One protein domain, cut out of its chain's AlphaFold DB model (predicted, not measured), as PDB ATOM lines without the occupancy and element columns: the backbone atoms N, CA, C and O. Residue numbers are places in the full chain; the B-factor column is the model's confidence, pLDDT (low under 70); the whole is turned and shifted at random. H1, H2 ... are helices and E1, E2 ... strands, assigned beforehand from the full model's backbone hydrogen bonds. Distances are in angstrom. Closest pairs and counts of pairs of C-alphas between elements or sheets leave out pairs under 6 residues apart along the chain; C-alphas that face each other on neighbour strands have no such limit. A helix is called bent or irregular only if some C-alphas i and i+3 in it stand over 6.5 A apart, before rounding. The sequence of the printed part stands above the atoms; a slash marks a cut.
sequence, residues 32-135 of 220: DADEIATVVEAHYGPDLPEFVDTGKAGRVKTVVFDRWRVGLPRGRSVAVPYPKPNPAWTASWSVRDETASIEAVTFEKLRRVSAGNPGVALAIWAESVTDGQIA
ATOM      1  N   ASP A  32     -30.583  78.682  25.023       86.31
ATOM      2  CA  ASP A  32     -30.492  77.293  24.611       86.31
ATOM      3  C   ASP A  32     -29.823  77.115  23.237       86.31
ATOM      4  O   ASP A  32     -29.294  78.060  22.661       86.31
ATOM      5  N   ALA A  33     -29.724  75.875  22.749       85.38
ATOM      6  CA  ALA A  33     -28.979  75.587  21.523       85.38
ATOM      7  C   ALA A  33     -29.609  76.242  20.282       85.38
ATOM      8  O   ALA A  33     -28.870  76.727  19.429       85.38
ATOM      9  N   ASP A  34     -30.940  76.304  20.215       85.19
ATOM     10  CA  ASP A  34     -31.669  76.858  19.070       85.19
ATOM     11  C   ASP A  34     -31.576  78.396  19.082       85.19
ATOM     12  O   ASP A  34     -31.379  79.048  18.053       85.19
ATOM     13  N   GLU A  35     -31.632  78.993  20.273       89.94
ATOM     14  CA  GLU A  35     -31.404  80.428  20.461       89.94
ATOM     15  C   GLU A  35     -29.950  80.827  20.157       89.94
ATOM     16  O   GLU A  35     -29.709  81.864  19.537       89.94
ATOM     17  N   ILE A  36     -28.969  80.004  20.547       91.31
ATOM     18  CA  ILE A  36     -27.558  80.212  20.190       91.31
ATOM     19  C   ILE A  36     -27.354  80.108  18.675       91.31
ATOM     20  O   ILE A  36     -26.656  80.959  18.123       91.31
ATOM     21  N   ALA A  37     -27.979  79.134  18.005       91.25
ATOM     22  CA  ALA A  37     -27.944  79.027  16.546       91.25
ATOM     23  C   ALA A  37     -28.460  80.314  15.890       91.25
ATOM     24  O   ALA A  37     -27.747  80.931  15.103       91.25
ATOM     25  N   THR A  38     -29.614  80.812  16.345       92.75
ATOM     26  CA  THR A  38     -30.197  82.079  15.868       92.75
ATOM     27  C   THR A  38     -29.230  83.260  16.033       92.75
ATOM     28  O   THR A  38     -29.124  84.111  15.151       92.75
ATOM     29  N   VAL A  39     -28.505  83.339  17.156       92.38
ATOM     30  CA  VAL A  39     -27.514  84.405  17.397       92.38
ATOM     31  C   VAL A  39     -26.317  84.291  16.452       92.38
ATOM     32  O   VAL A  39     -25.860  85.308  15.932       92.38
ATOM     33  N   VAL A  40     -25.804  83.079  16.236       92.81
ATOM     34  CA  VAL A  40     -24.672  82.820  15.336       92.81
ATOM     35  C   VAL A  40     -25.067  83.131  13.889       92.81
ATOM     36  O   VAL A  40     -24.370  83.892  13.220       92.81
ATOM     37  N   GLU A  41     -26.220  82.644  13.435       93.19
ATOM     38  CA  GLU A  41     -26.784  82.934  12.112       93.19
ATOM     39  C   GLU A  41     -27.006  84.433  11.898       93.19
ATOM     40  O   GLU A  41     -26.642  84.974  10.859       93.19
ATOM     41  N   ALA A  42     -27.550  85.142  12.891       92.50
ATOM     42  CA  ALA A  42     -27.747  86.585  12.794       92.50
ATOM     43  C   ALA A  42     -26.421  87.365  12.741       92.50
ATOM     44  O   ALA A  42     -26.381  88.457  12.172       92.50
ATOM     45  N   HIS A  43     -25.352  86.838  13.348       91.69
ATOM     46  CA  HIS A  43     -24.046  87.494  13.395       91.69
ATOM     47  C   HIS A  43     -23.224  87.278  12.119       91.69
ATOM     48  O   HIS A  43     -22.665  88.239  11.595       91.69
ATOM     49  N   TYR A  44     -23.151  86.037  11.630       89.69
ATOM     50  CA  TYR A  44     -22.335  85.667  10.466       89.69
ATOM     51  C   TYR A  44     -23.127  85.655   9.151       89.69
ATOM     52  O   TYR A  44     -22.543  85.758   8.075       89.69
ATOM     53  N   GLY A  45     -24.458  85.577   9.211       87.31
ATOM     54  CA  GLY A  45     -25.331  85.619   8.043       87.31
ATOM     55  C   GLY A  45     -24.987  84.527   7.019       87.31
ATOM     56  O   GLY A  45     -24.975  83.351   7.375       87.31
ATOM     57  N   PRO A  46     -24.733  84.880   5.743       81.69
ATOM     58  CA  PRO A  46     -24.427  83.904   4.698       81.69
ATOM     59  C   PRO A  46     -23.026  83.282   4.819       81.69
ATOM     60  O   PRO A  46     -22.765  82.288   4.147       81.69
ATOM     61  N   ASP A  47     -22.144  83.834   5.657       86.69
ATOM     62  CA  ASP A  47     -20.745  83.403   5.787       86.69
ATOM     63  C   ASP A  47     -20.571  82.289   6.836       86.69
ATOM     64  O   ASP A  47     -19.532  82.178   7.492       86.69
ATOM     65  N   LEU A  48     -21.605  81.463   7.034       88.69
ATOM     66  CA  LEU A  48     -21.518  80.330   7.945       88.69
ATOM     67  C   LEU A  48     -20.565  79.259   7.388       88.69
ATOM     68  O   LEU A  48     -20.627  78.931   6.200       88.69
ATOM     69  N   PRO A  49     -19.692  78.698   8.240       90.50
ATOM     70  CA  PRO A  49     -18.803  77.610   7.870       90.50
ATOM     71  C   PRO A  49     -19.582  76.341   7.513       90.50
ATOM     72  O   PRO A  49     -20.718  76.128   7.939       90.50
ATOM     73  N   GLU A  50     -18.925  75.444   6.787       90.12
ATOM     74  CA  GLU A  50     -19.441  74.104   6.534       90.12
ATOM     75  C   GLU A  50     -19.368  73.248   7.811       90.12
ATOM     76  O   GLU A  50     -18.317  73.134   8.450       90.12
ATOM     77  N   PHE A  51     -20.481  72.611   8.180       88.25
ATOM     78  CA  PHE A  51     -20.532  71.677   9.305       88.25
ATOM     79  C   PHE A  51     -20.005  70.300   8.892       88.25
ATOM     80  O   PHE A  51     -20.602  69.629   8.048       88.25
ATOM     81  N   VAL A  52     -18.924  69.846   9.527       86.56
ATOM     82  CA  VAL A  52     -18.258  68.573   9.203       86.56
ATOM     83  C   VAL A  52     -18.178  67.636  10.412       86.56
ATOM     84  O   VAL A  52     -17.981  68.061  11.553       86.56
ATOM     85  N   ASP A  53     -18.310  66.325  10.183       78.31
ATOM     86  CA  ASP A  53     -18.065  65.303  11.212       78.31
ATOM     87  C   ASP A  53     -16.605  64.843  11.140       78.31
ATOM     88  O   ASP A  53     -16.177  64.225  10.167       78.31
ATOM     89  N   THR A  54     -15.833  65.100  12.195       64.81
ATOM     90  CA  THR A  54     -14.447  64.618  12.300       64.81
ATOM     91  C   THR A  54     -14.337  63.163  12.768       64.81
ATOM     92  O   THR A  54     -13.234  62.635  12.889       64.81
ATOM     93  N   GLY A  55     -15.460  62.468  12.975       54.75
ATOM     94  CA  GLY A  55     -15.502  61.041  13.268       54.75
ATOM     95  C   GLY A  55     -15.120  60.686  14.713       54.75
ATOM     96  O   GLY A  55     -14.137  61.140  15.288       54.75
ATOM     97  N   LYS A  56     -15.926  59.802  15.314       42.12
ATOM     98  CA  LYS A  56     -15.803  59.155  16.645       42.12
ATOM     99  C   LYS A  56     -15.751  60.027  17.913       42.12
ATOM    100  O   LYS A  56     -16.119  59.493  18.956       42.12
ATOM    101  N   ALA A  57     -15.414  61.316  17.874       43.53
ATOM    102  CA  ALA A  57     -15.354  62.151  19.088       43.53
ATOM    103  C   ALA A  57     -16.692  62.823  19.490       43.53
ATOM    104  O   ALA A  57     -16.818  63.322  20.605       43.53
ATOM    105  N   GLY A  58     -17.706  62.835  18.615       42.41
ATOM    106  CA  GLY A  58     -18.896  63.691  18.785       42.41
ATOM    107  C   GLY A  58     -20.178  63.037  19.317       42.41
ATOM    108  O   GLY A  58     -21.109  63.744  19.697       42.41
ATOM    109  N   ARG A  59     -20.282  61.702  19.379       42.88
ATOM    110  CA  ARG A  59     -21.531  61.034  19.808       42.88
ATOM    111  C   ARG A  59     -21.561  60.827  21.318       42.88
ATOM    112  O   ARG A  59     -21.447  59.703  21.806       42.88
ATOM    113  N   VAL A  60     -21.741  61.911  22.067       39.84
ATOM    114  CA  VAL A  60     -22.015  61.834  23.506       39.84
ATOM    115  C   VAL A  60     -23.406  61.213  23.689       39.84
ATOM    116  O   VAL A  60     -24.418  61.899  23.608       39.84
ATOM    117  N   LYS A  61     -23.476  59.891  23.897       38.94
ATOM    118  CA  LYS A  61     -24.708  59.137  24.207       38.94
ATOM    119  C   LYS A  61     -25.094  59.307  25.679       38.94
ATOM    120  O   LYS A  61     -25.173  58.331  26.421       38.94
ATOM    121  N   THR A  62     -25.283  60.539  26.129       40.50
ATOM    122  CA  THR A  62     -25.565  60.815  27.544       40.50
ATOM    123  C   THR A  62     -26.889  61.549  27.673       40.50
ATOM    124  O   THR A  62     -27.185  62.445  26.879       40.50
ATOM    125  N   VAL A  63     -27.694  61.139  28.658       42.09
ATOM    126  CA  VAL A  63     -28.843  61.912  29.145       42.09
ATOM    127  C   VAL A  63     -28.282  63.164  29.805       42.09
ATOM    128  O   VAL A  63     -27.430  63.067  30.688       42.09
ATOM    129  N   VAL A  64     -28.709  64.331  29.336       48.91
ATOM    130  CA  VAL A  64     -28.144  65.615  29.753       48.91
ATOM    131  C   VAL A  64     -29.113  66.266  30.715       48.91
ATOM    132  O   VAL A  64     -30.321  66.276  30.485       48.91
ATOM    133  N   PHE A  65     -28.577  66.787  31.808       43.16
ATOM    134  CA  PHE A  65     -29.342  67.543  32.784       43.16
ATOM    135  C   PHE A  65     -28.999  69.014  32.607       43.16
ATOM    136  O   PHE A  65     -27.834  69.391  32.716       43.16
ATOM    137  N   ASP A  66     -30.009  69.825  32.321       52.66
ATOM    138  CA  ASP A  66     -29.897  71.277  32.371       52.66
ATOM    139  C   ASP A  66     -30.430  71.785  33.715       52.66
ATOM    140  O   ASP A  66     -31.052  71.030  34.464       52.66
ATOM    141  N   ARG A  67     -30.165  73.042  34.068       54.00
ATOM    142  CA  ARG A  67     -30.599  73.638  35.335       54.00
ATOM    143  C   ARG A  67     -31.573  74.778  35.083       54.00
ATOM    144  O   ARG A  67     -31.186  75.860  34.662       54.00
ATOM    145  N   TRP A  68     -32.831  74.558  35.441       56.84
ATOM    146  CA  TRP A  68     -33.850  75.597  35.427       56.84
ATOM    147  C   TRP A  68     -33.774  76.392  36.729       56.84
ATOM    148  O   TRP A  68     -33.888  75.816  37.815       56.84
ATOM    149  N   ARG A  69     -33.579  77.713  36.656       57.50
ATOM    150  CA  ARG A  69     -33.648  78.568  37.850       57.50
ATOM    151  C   ARG A  69     -35.107  78.834  38.207       57.50
ATOM    152  O   ARG A  69     -35.825  79.506  37.475       57.50
ATOM    153  N   VAL A  70     -35.532  78.331  39.362       62.94
ATOM    154  CA  VAL A  70     -36.842  78.633  39.950       62.94
ATOM    155  C   VAL A  70     -36.679  79.775  40.947       62.94
ATOM    156  O   VAL A  70     -35.849  79.699  41.858       62.94
ATOM    157  N   GLY A  71     -37.476  80.833  40.781       54.59
ATOM    158  CA  GLY A  71     -37.554  81.934  41.738       54.59
ATOM    159  C   GLY A  71     -38.169  81.479  43.064       54.59
ATOM    160  O   GLY A  71     -39.228  80.855  43.094       54.59
ATOM    161  N   LEU A  72     -37.501  81.802  44.167       58.66
ATOM    162  CA  LEU A  72     -37.951  81.588  45.540       58.66
ATOM    163  C   LEU A  72     -38.339  82.937  46.180       58.66
ATOM    164  O   LEU A  72     -37.861  83.996  45.760       58.66
ATOM    165  N   PRO A  73     -39.165  82.931  47.244       53.56
ATOM    166  CA  PRO A  73     -39.460  84.138  48.012       53.56
ATOM    167  C   PRO A  73     -38.180  84.830  48.515       53.56
ATOM    168  O   PRO A  73     -37.198  84.165  48.844       53.56
ATOM    169  N   ARG A  74     -38.222  86.166  48.647       56.81
ATOM    170  CA  ARG A  74     -37.084  87.032  49.039       56.81
ATOM    171  C   ARG A  74     -35.944  87.126  48.012       56.81
ATOM    172  O   ARG A  74     -34.794  87.283  48.406       56.81
ATOM    173  N   GLY A  75     -36.248  87.017  46.718       54.16
ATOM    174  CA  GLY A  75     -35.267  87.234  45.643       54.16
ATOM    175  C   GLY A  75     -34.209  86.134  45.519       54.16
ATOM    176  O   GLY A  75     -33.198  86.318  44.854       54.16
ATOM    177  N   ARG A  76     -34.419  84.984  46.164       49.34
ATOM    178  CA  ARG A  76     -33.522  83.830  46.045       49.34
ATOM    179  C   ARG A  76     -33.881  83.052  44.783       49.34
ATOM    180  O   ARG A  76     -35.036  83.046  44.372       49.34
ATOM    181  N   SER A  77     -32.927  82.345  44.193       61.31
ATOM    182  CA  SER A  77     -33.209  81.382  43.128       61.31
ATOM    183  C   SER A  77     -32.570  80.040  43.458       61.31
ATOM    184  O   SER A  77     -31.524  79.982  44.107       61.31
ATOM    185  N   VAL A  78     -33.223  78.950  43.058       52.47
ATOM    186  CA  VAL A  78     -32.652  77.603  43.141       52.47
ATOM    187  C   VAL A  78     -32.574  77.005  41.749       52.47
ATOM    188  O   VAL A  78     -33.525  77.065  40.973       52.47
ATOM    189  N   ALA A  79     -31.413  76.448  41.422       62.19
ATOM    190  CA  ALA A  79     -31.174  75.782  40.155       62.19
ATOM    191  C   ALA A  79     -31.630  74.317  40.260       62.19
ATOM    192  O   ALA A  79     -30.980  73.507  40.924       62.19
ATOM    193  N   VAL A  80     -32.757  73.984  39.634       54.84
ATOM    194  CA  VAL A  80     -33.337  72.637  39.639       54.84
ATOM    195  C   VAL A  80     -32.862  71.883  38.396       54.84
ATOM    196  O   VAL A  80     -33.102  72.359  37.285       54.84
ATOM    197  N   PRO A  81     -32.187  70.726  38.543       47.06
ATOM    198  CA  PRO A  81     -31.794  69.927  37.394       47.06
ATOM    199  C   PRO A  81     -33.034  69.312  36.731       47.06
ATOM    200  O   PRO A  81     -33.841  68.674  37.406       47.06
ATOM    201  N   TYR A  82     -33.170  69.457  35.415       49.56
ATOM    202  CA  TYR A  82     -34.183  68.768  34.619       49.56
ATOM    203  C   TYR A  82     -33.526  68.049  33.432       49.56
ATOM    204  O   TYR A  82     -32.583  68.574  32.836       49.56
ATOM    205  N   PRO A  83     -33.974  66.830  33.089       45.38
ATOM    206  CA  PRO A  83     -33.434  66.109  31.945       45.38
ATOM    207  C   PRO A  83     -33.881  66.790  30.640       45.38
ATOM    208  O   PRO A  83     -35.079  66.904  30.389       45.38
ATOM    209  N   LYS A  84     -32.932  67.209  29.794       50.41
ATOM    210  CA  LYS A  84     -33.194  67.637  28.409       50.41
ATOM    211  C   LYS A  84     -32.734  66.503  27.478       50.41
ATOM    212  O   LYS A  84     -31.566  66.105  27.546       50.41
ATOM    213  N   PRO A  85     -33.625  65.908  26.658       50.97
ATOM    214  CA  PRO A  85     -33.222  64.873  25.713       50.97
ATOM    215  C   PRO A  85     -32.159  65.434  24.766       50.97
ATOM    216  O   PRO A  85     -32.270  66.552  24.270       50.97
ATOM    217  N   ASN A  86     -31.095  64.664  24.569       51.81
ATOM    218  CA  ASN A  86     -29.955  65.073  23.764       51.81
ATOM    219  C   ASN A  86     -30.357  65.118  22.276       51.81
ATOM    220  O   ASN A  86     -30.835  64.095  21.780       51.81
ATOM    221  N   PRO A  87     -30.135  66.225  21.545       54.81
ATOM    222  CA  PRO A  87     -30.451  66.297  20.120       54.81
ATOM    223  C   PRO A  87     -29.736  65.215  19.291       54.81
ATOM    224  O   PRO A  87     -30.321  64.694  18.346       54.81
ATOM    225  N   ALA A  88     -28.546  64.752  19.704       48.16
ATOM    226  CA  ALA A  88     -27.865  63.605  19.090       48.16
ATOM    227  C   ALA A  88     -28.662  62.288  19.207       48.16
ATOM    228  O   ALA A  88     -28.535  61.395  18.372       48.16
ATOM    229  N   TRP A  89     -29.468  62.147  20.265       39.78
ATOM    230  CA  TRP A  89     -30.311  60.977  20.512       39.78
ATOM    231  C   TRP A  89     -31.585  61.020  19.660       39.78
ATOM    232  O   TRP A  89     -31.925  60.018  19.038       39.78
ATOM    233  N   THR A  90     -32.252  62.174  19.559       50.91
ATOM    234  CA  THR A  90     -33.443  62.341  18.704       50.91
ATOM    235  C   THR A  90     -33.102  62.343  17.215       50.91
ATOM    236  O   THR A  90     -33.813  61.711  16.438       50.91
ATOM    237  N   ALA A  91     -31.986  62.960  16.812       46.03
ATOM    238  CA  ALA A  91     -31.532  62.966  15.420       46.03
ATOM    239  C   ALA A  91     -31.147  61.560  14.924       46.03
ATOM    240  O   ALA A  91     -31.355  61.235  13.758       46.03
ATOM    241  N   SER A  92     -30.680  60.674  15.817       43.47
ATOM    242  CA  SER A  92     -30.354  59.283  15.466       43.47
ATOM    243  C   SER A  92     -31.558  58.430  15.026       43.47
ATOM    244  O   SER A  92     -31.365  57.351  14.469       43.47
ATOM    245  N   TRP A  93     -32.795  58.899  15.239       39.69
ATOM    246  CA  TRP A  93     -34.021  58.233  14.770       39.69
ATOM    247  C   TRP A  93     -34.511  58.735  13.406       39.69
ATOM    248  O   TRP A  93     -35.333  58.077  12.769       39.69
ATOM    249  N   SER A  94     -33.987  59.860  12.923       41.16
ATOM    250  CA  SER A  94     -34.337  60.462  11.640       41.16
ATOM    251  C   SER A  94     -33.101  60.527  10.745       41.16
ATOM    252  O   SER A  94     -32.442  61.554  10.650       41.16
ATOM    253  N   VAL A  95     -32.823  59.425  10.041       44.94
ATOM    254  CA  VAL A  95     -31.757  59.260   9.021       44.94
ATOM    255  C   VAL A  95     -32.032  60.103   7.755       44.94
ATOM    256  O   VAL A  95     -31.754  59.683   6.640       44.94
ATOM    257  N   ARG A  96     -32.690  61.260   7.878       42.81
ATOM    258  CA  ARG A  96     -33.071  62.090   6.726       42.81
ATOM    259  C   ARG A  96     -32.097  63.224   6.437       42.81
ATOM    260  O   ARG A  96     -32.123  63.701   5.310       42.81
ATOM    261  N   ASP A  97     -31.248  63.607   7.389       54.31
ATOM    262  CA  ASP A  97     -30.287  64.694   7.195       54.31
ATOM    263  C   ASP A  97     -29.106  64.576   8.183       54.31
ATOM    264  O   ASP A  97     -29.223  64.894   9.368       54.31
ATOM    265  N   GLU A  98     -27.980  64.023   7.720       58.16
ATOM    266  CA  GLU A  98     -26.770  63.878   8.544       58.16
ATOM    267  C   GLU A  98     -26.151  65.242   8.879       58.16
ATOM    268  O   GLU A  98     -25.700  65.435  10.009       58.16
ATOM    269  N   THR A  99     -26.206  66.211   7.962       57.31
ATOM    270  CA  THR A  99     -25.683  67.568   8.173       57.31
ATOM    271  C   THR A  99     -26.474  68.299   9.252       57.31
ATOM    272  O   THR A  99     -25.872  68.760  10.222       57.31
ATOM    273  N   ALA A 100     -27.811  68.286   9.178       57.97
ATOM    274  CA  ALA A 100     -28.658  68.872  10.226       57.97
ATOM    275  C   ALA A 100     -28.428  68.213  11.604       57.97
ATOM    276  O   ALA A 100     -28.565  68.848  12.650       57.97
ATOM    277  N   SER A 101     -28.032  66.933  11.630       75.62
ATOM    278  CA  SER A 101     -27.670  66.251  12.878       75.62
ATOM    279  C   SER A 101     -26.329  66.726  13.457       75.62
ATOM    280  O   SER A 101     -26.207  66.858  14.676       75.62
ATOM    281  N   ILE A 102     -25.331  67.011  12.612       82.06
ATOM    282  CA  ILE A 102     -24.008  67.511  13.025       82.06
ATOM    283  C   ILE A 102     -24.114  68.957  13.501       82.06
ATOM    284  O   ILE A 102     -23.534  69.311  14.529       82.06
ATOM    285  N   GLU A 103     -24.889  69.769  12.792       85.06
ATOM    286  CA  GLU A 103     -25.199  71.148  13.151       85.06
ATOM    287  C   GLU A 103     -25.843  71.229  14.541       85.06
ATOM    288  O   GLU A 103     -25.305  71.877  15.443       85.06
ATOM    289  N   ALA A 104     -26.908  70.456  14.778       84.06
ATOM    290  CA  ALA A 104     -27.570  70.404  16.081       84.06
ATOM    291  C   ALA A 104     -26.624  69.957  17.215       84.06
ATOM    292  O   ALA A 104     -26.679  70.476  18.334       84.06
ATOM    293  N   VAL A 105     -25.724  69.004  16.947       83.69
ATOM    294  CA  VAL A 105     -24.706  68.566  17.921       83.69
ATOM    295  C   VAL A 105     -23.668  69.657  18.178       83.69
ATOM    296  O   VAL A 105     -23.251  69.841  19.324       83.69
ATOM    297  N   THR A 106     -23.261  70.386  17.140       89.94
ATOM    298  CA  THR A 106     -22.321  71.510  17.229       89.94
ATOM    299  C   THR A 106     -22.894  72.608  18.119       89.94
ATOM    300  O   THR A 106     -22.243  72.992  19.093       89.94
ATOM    301  N   PHE A 107     -24.133  73.041  17.873       91.62
ATOM    302  CA  PHE A 107     -24.781  74.079  18.675       91.62
ATOM    303  C   PHE A 107     -25.074  73.640  20.110       91.62
ATOM    304  O   PHE A 107     -24.862  74.418  21.040       91.62
ATOM    305  N   GLU A 108     -25.455  72.382  20.346       86.88
ATOM    306  CA  GLU A 108     -25.604  71.875  21.715       86.88
ATOM    307  C   GLU A 108     -24.259  71.824  22.457       86.88
ATOM    308  O   GLU A 108     -24.196  72.133  23.651       86.88
ATOM    309  N   LYS A 109     -23.159  71.476  21.777       88.12
ATOM    310  CA  LYS A 109     -21.823  71.534  22.388       88.12
ATOM    311  C   LYS A 109     -21.416  72.980  22.670       88.12
ATOM    312  O   LYS A 109     -20.963  73.265  23.779       88.12
ATOM    313  N   LEU A 110     -21.648  73.894  21.729       90.94
ATOM    314  CA  LEU A 110     -21.377  75.321  21.893       90.94
ATOM    315  C   LEU A 110     -22.143  75.908  23.078       90.94
ATOM    316  O   LEU A 110     -21.550  76.577  23.923       90.94
ATOM    317  N   ARG A 111     -23.440  75.603  23.192       89.94
ATOM    318  CA  ARG A 111     -24.289  75.998  24.322       89.94
ATOM    319  C   ARG A 111     -23.695  75.543  25.653       89.94
ATOM    320  O   ARG A 111     -23.670  76.317  26.604       89.94
ATOM    321  N   ARG A 112     -23.186  74.309  25.734       84.19
ATOM    322  CA  ARG A 112     -22.570  73.783  26.965       84.19
ATOM    323  C   ARG A 112     -21.281  74.502  27.331       84.19
ATOM    324  O   ARG A 112     -21.137  74.892  28.484       84.19
ATOM    325  N   VAL A 113     -20.360  74.667  26.381       85.50
ATOM    326  CA  VAL A 113     -19.056  75.294  26.666       85.50
ATOM    327  C   VAL A 113     -19.219  76.790  26.955       85.50
ATOM    328  O   VAL A 113     -18.571  77.315  27.855       85.50
ATOM    329  N   SER A 114     -20.149  77.461  26.274       86.31
ATOM    330  CA  SER A 114     -20.485  78.870  26.523       86.31
ATOM    331  C   SER A 114     -21.419  79.099  27.717       86.31
ATOM    332  O   SER A 114     -21.690  80.251  28.061       86.31
ATOM    333  N   ALA A 115     -21.951  78.032  28.323       84.50
ATOM    334  CA  ALA A 115     -23.020  78.079  29.321       84.50
ATOM    335  C   ALA A 115     -24.228  78.944  28.888       84.50
ATOM    336  O   ALA A 115     -24.807  79.665  29.700       84.50
ATOM    337  N   GLY A 116     -24.576  78.905  27.596       83.62
ATOM    338  CA  GLY A 116     -25.668  79.684  27.004       83.62
ATOM    339  C   GLY A 116     -25.395  81.189  26.909       83.62
ATOM    340  O   GLY A 116     -26.323  81.968  26.701       83.62
ATOM    341  N   ASN A 117     -24.151  81.643  27.091       87.44
ATOM    342  CA  ASN A 117     -23.827  83.054  26.931       87.44
ATOM    343  C   ASN A 117     -23.565  83.405  25.454       87.44
ATOM    344  O   ASN A 117     -22.591  82.903  24.896       87.44
ATOM    345  N   PRO A 118     -24.326  84.329  24.837       88.06
ATOM    346  CA  PRO A 118     -24.186  84.636  23.411       88.06
ATOM    347  C   PRO A 118     -22.816  85.220  23.043       88.06
ATOM    348  O   PRO A 118     -22.268  84.887  22.001       88.06
ATOM    349  N   GLY A 119     -22.228  86.060  23.902       85.44
ATOM    350  CA  GLY A 119     -20.909  86.643  23.634       85.44
ATOM    351  C   GLY A 119     -19.793  85.603  23.685       85.44
ATOM    352  O   GLY A 119     -18.935  85.575  22.810       85.44
ATOM    353  N   VAL A 120     -19.837  84.720  24.685       87.69
ATOM    354  CA  VAL A 120     -18.880  83.611  24.810       87.69
ATOM    355  C   VAL A 120     -19.071  82.603  23.679       87.69
ATOM    356  O   VAL A 120     -18.087  82.119  23.134       87.69
ATOM    357  N   ALA A 121     -20.316  82.313  23.294       89.94
ATOM    358  CA  ALA A 121     -20.618  81.422  22.180       89.94
ATOM    359  C   ALA A 121     -20.044  81.944  20.858       89.94
ATOM    360  O   ALA A 121     -19.382  81.184  20.162       89.94
ATOM    361  N   LEU A 122     -20.225  83.230  20.542       92.44
ATOM    362  CA  LEU A 122     -19.642  83.839  19.339       92.44
ATOM    363  C   LEU A 122     -18.106  83.801  19.356       92.44
ATOM    364  O   LEU A 122     -17.491  83.514  18.333       92.44
ATOM    365  N   ALA A 123     -17.480  84.042  20.510       90.06
ATOM    366  CA  ALA A 123     -16.025  83.978  20.633       90.06
ATOM    367  C   ALA A 123     -15.487  82.546  20.456       90.06
ATOM    368  O   ALA A 123     -14.603  82.322  19.635       90.06
ATOM    369  N   ILE A 124     -16.080  81.558  21.142       90.69
ATOM    370  CA  ILE A 124     -15.720  80.140  20.974       90.69
ATOM    371  C   ILE A 124     -15.946  79.698  19.528       90.69
ATOM    372  O   ILE A 124     -15.122  78.972  18.980       90.69
ATOM    373  N   TRP A 125     -17.047  80.124  18.904       94.06
ATOM    374  CA  TRP A 125     -17.326  79.831  17.502       94.06
ATOM    375  C   TRP A 125     -16.202  80.334  16.600       94.06
ATOM    376  O   TRP A 125     -15.623  79.540  15.866       94.06
ATOM    377  N   ALA A 126     -15.845  81.617  16.706       92.38
ATOM    378  CA  ALA A 126     -14.771  82.220  15.920       92.38
ATOM    379  C   ALA A 126     -13.426  81.492  16.090       92.38
ATOM    380  O   ALA A 126     -12.714  81.302  15.112       92.38
ATOM    381  N   GLU A 127     -13.101  81.054  17.311       90.62
ATOM    382  CA  GLU A 127     -11.894  80.269  17.610       90.62
ATOM    383  C   GLU A 127     -11.949  78.835  17.051       90.62
ATOM    384  O   GLU A 127     -10.909  78.246  16.763       90.62
ATOM    385  N   SER A 128     -13.147  78.256  16.929       91.12
ATOM    386  CA  SER A 128     -13.343  76.854  16.531       91.12
ATOM    387  C   SER A 128     -13.426  76.666  15.015       91.12
ATOM    388  O   SER A 128     -13.194  75.561  14.522       91.12
ATOM    389  N   VAL A 129     -13.763  77.718  14.264       92.75
ATOM    390  CA  VAL A 129     -13.805  77.669  12.798       92.75
ATOM    391  C   VAL A 129     -12.388  77.603  12.244       92.75
ATOM    392  O   VAL A 129     -11.582  78.508  12.440       92.75
ATOM    393  N   THR A 130     -12.089  76.538  11.505       89.62
ATOM    394  CA  THR A 130     -10.800  76.343  10.828       89.62
ATOM    395  C   THR A 130     -11.050  76.086   9.353       89.62
ATOM    396  O   THR A 130     -11.879  75.250   9.010       89.62
ATOM    397  N   ASP A 131     -10.365  76.824   8.475       89.44
ATOM    398  CA  ASP A 131     -10.465  76.674   7.015       89.44
ATOM    399  C   ASP A 131     -11.912  76.709   6.470       89.44
ATOM    400  O   ASP A 131     -12.257  76.014   5.518       89.44
ATOM    401  N   GLY A 132     -12.778  77.528   7.083       90.75
ATOM    402  CA  GLY A 132     -14.190  77.648   6.697       90.75
ATOM    403  C   GLY A 132     -15.058  76.455   7.105       90.75
ATOM    404  O   GLY A 132     -16.185  76.336   6.634       90.75
ATOM    405  N   GLN A 133     -14.554  75.585   7.981       92.19
ATOM    406  CA  GLN A 133     -15.262  74.418   8.493       92.19
ATOM    407  C   GLN A 133     -15.386  74.479  10.013       92.19
ATOM    408  O   GLN A 133     -14.530  75.032  10.710       92.19
ATOM    409  N   ILE A 134     -16.450  73.876  10.537       91.44
ATOM    410  CA  ILE A 134     -16.630  73.668  11.972       91.44
ATOM    411  C   ILE A 134     -17.086  72.243  12.249       91.44
ATOM    412  O   ILE A 134     -17.952  71.689  11.573       91.44
ATOM    413  N   ALA A 135     -16.499  71.644  13.279       87.50
ATOM    414  CA  ALA A 135     -16.861  70.310  13.735       87.50
ATOM    415  C   ALA A 135     -17.232  70.336  15.215       87.50
ATOM    416  O   ALA A 135     -16.580  71.045  15.989       87.50
TER     417      ALA A 135
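This is residues 32 to 135 of the 220 residues of an uncharacterized protein of Halobacteriales archaeon QH_3_68_24 (UniProt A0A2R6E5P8). A long two-stranded hairpin, E1 and E2, reaches out as an arm from a head of four helices, in which H3 sits in the middle, with H1 and H4 packed on it towards one end and the short H2 towards the other. The arm makes much of the length, and the long link of residues 48 to 63 runs from H1 round the head to the hairpin. The printed part has 104 residues, with four named helices and two named strands in the order H1, E1, E2, H2, H3, H4; the sheet, E1 - E2, is antiparallel, and the class is mixed, helices and strands. The whole is only just compact, close to loose, with a radius of gyration of the C-alphas of 15.4 A, and elongated, with spans of 50 by 31 by 21 A.

E1, residues 64 to 72, is 24.5 A long and begins with C-alpha 64 at (-28.144, 65.615, 29.753). E2, residues 76 to 84, is 23.9 A long. H2 is residues 87 to 91, 5.9 A. H3, residues 98 to 113, is the longest helix at 22.8 A. H1, residues 33 to 47, is 19.4 A long from C-alpha 33 at (-28.979, 75.587, 21.523); it is irregular, with C-alphas 43 and 46 9.4 A apart. H4, residues 118 to 128, is 15.0 A long and ends with C-alpha 128 at (-13.343, 76.854, 16.531).

E1 and E2 form a hairpin at 153 degrees between their directions; N 66 and O 82, 2.9 A, and N 80 and O 68, 2.8 A, are within hydrogen-bond range. Both strands are apart from H3 and H4. H3 is the hub, touching three helices. Its residues 101 to 108 alone touch H2, closest at the C-alphas of Ser 101 and Ala 91, 5.7 A. H1 touches H3 with residues 33 to 37 alone, closest at the C-alphas of Ala 33 and Glu 108, 5.0 A, opposite ways at a steep tilt of 68 degrees, only just short of about perpendicular. H3 touches H4 with residues 110 to 113 alone, closest at the C-alphas of Leu 110 and Ala 121, 6.2 A, opposite ways at a steep tilt of 61 degrees. H1 touches H4 with residues 36 to 40 alone, closest at the C-alphas of Ile 36 and Pro 118, 6.4 A, the same way at a steep tilt of 58 degrees. Every O i to N i+4 pair is within hydrogen-bond range in H2, H3 and H4, and 9 of 11 are in H1.

The two C-alphas farthest apart, those of Arg 74 and Asp 131, are 50.8 A apart. The printed part has no cut. The link from H1 to E1 is long, with 16 residues. Residues 50 to 51 pair with residues 133 to 134, parallel. The mean pLDDT of the printed part is 71.1, and residues 54 to 100 are under 70.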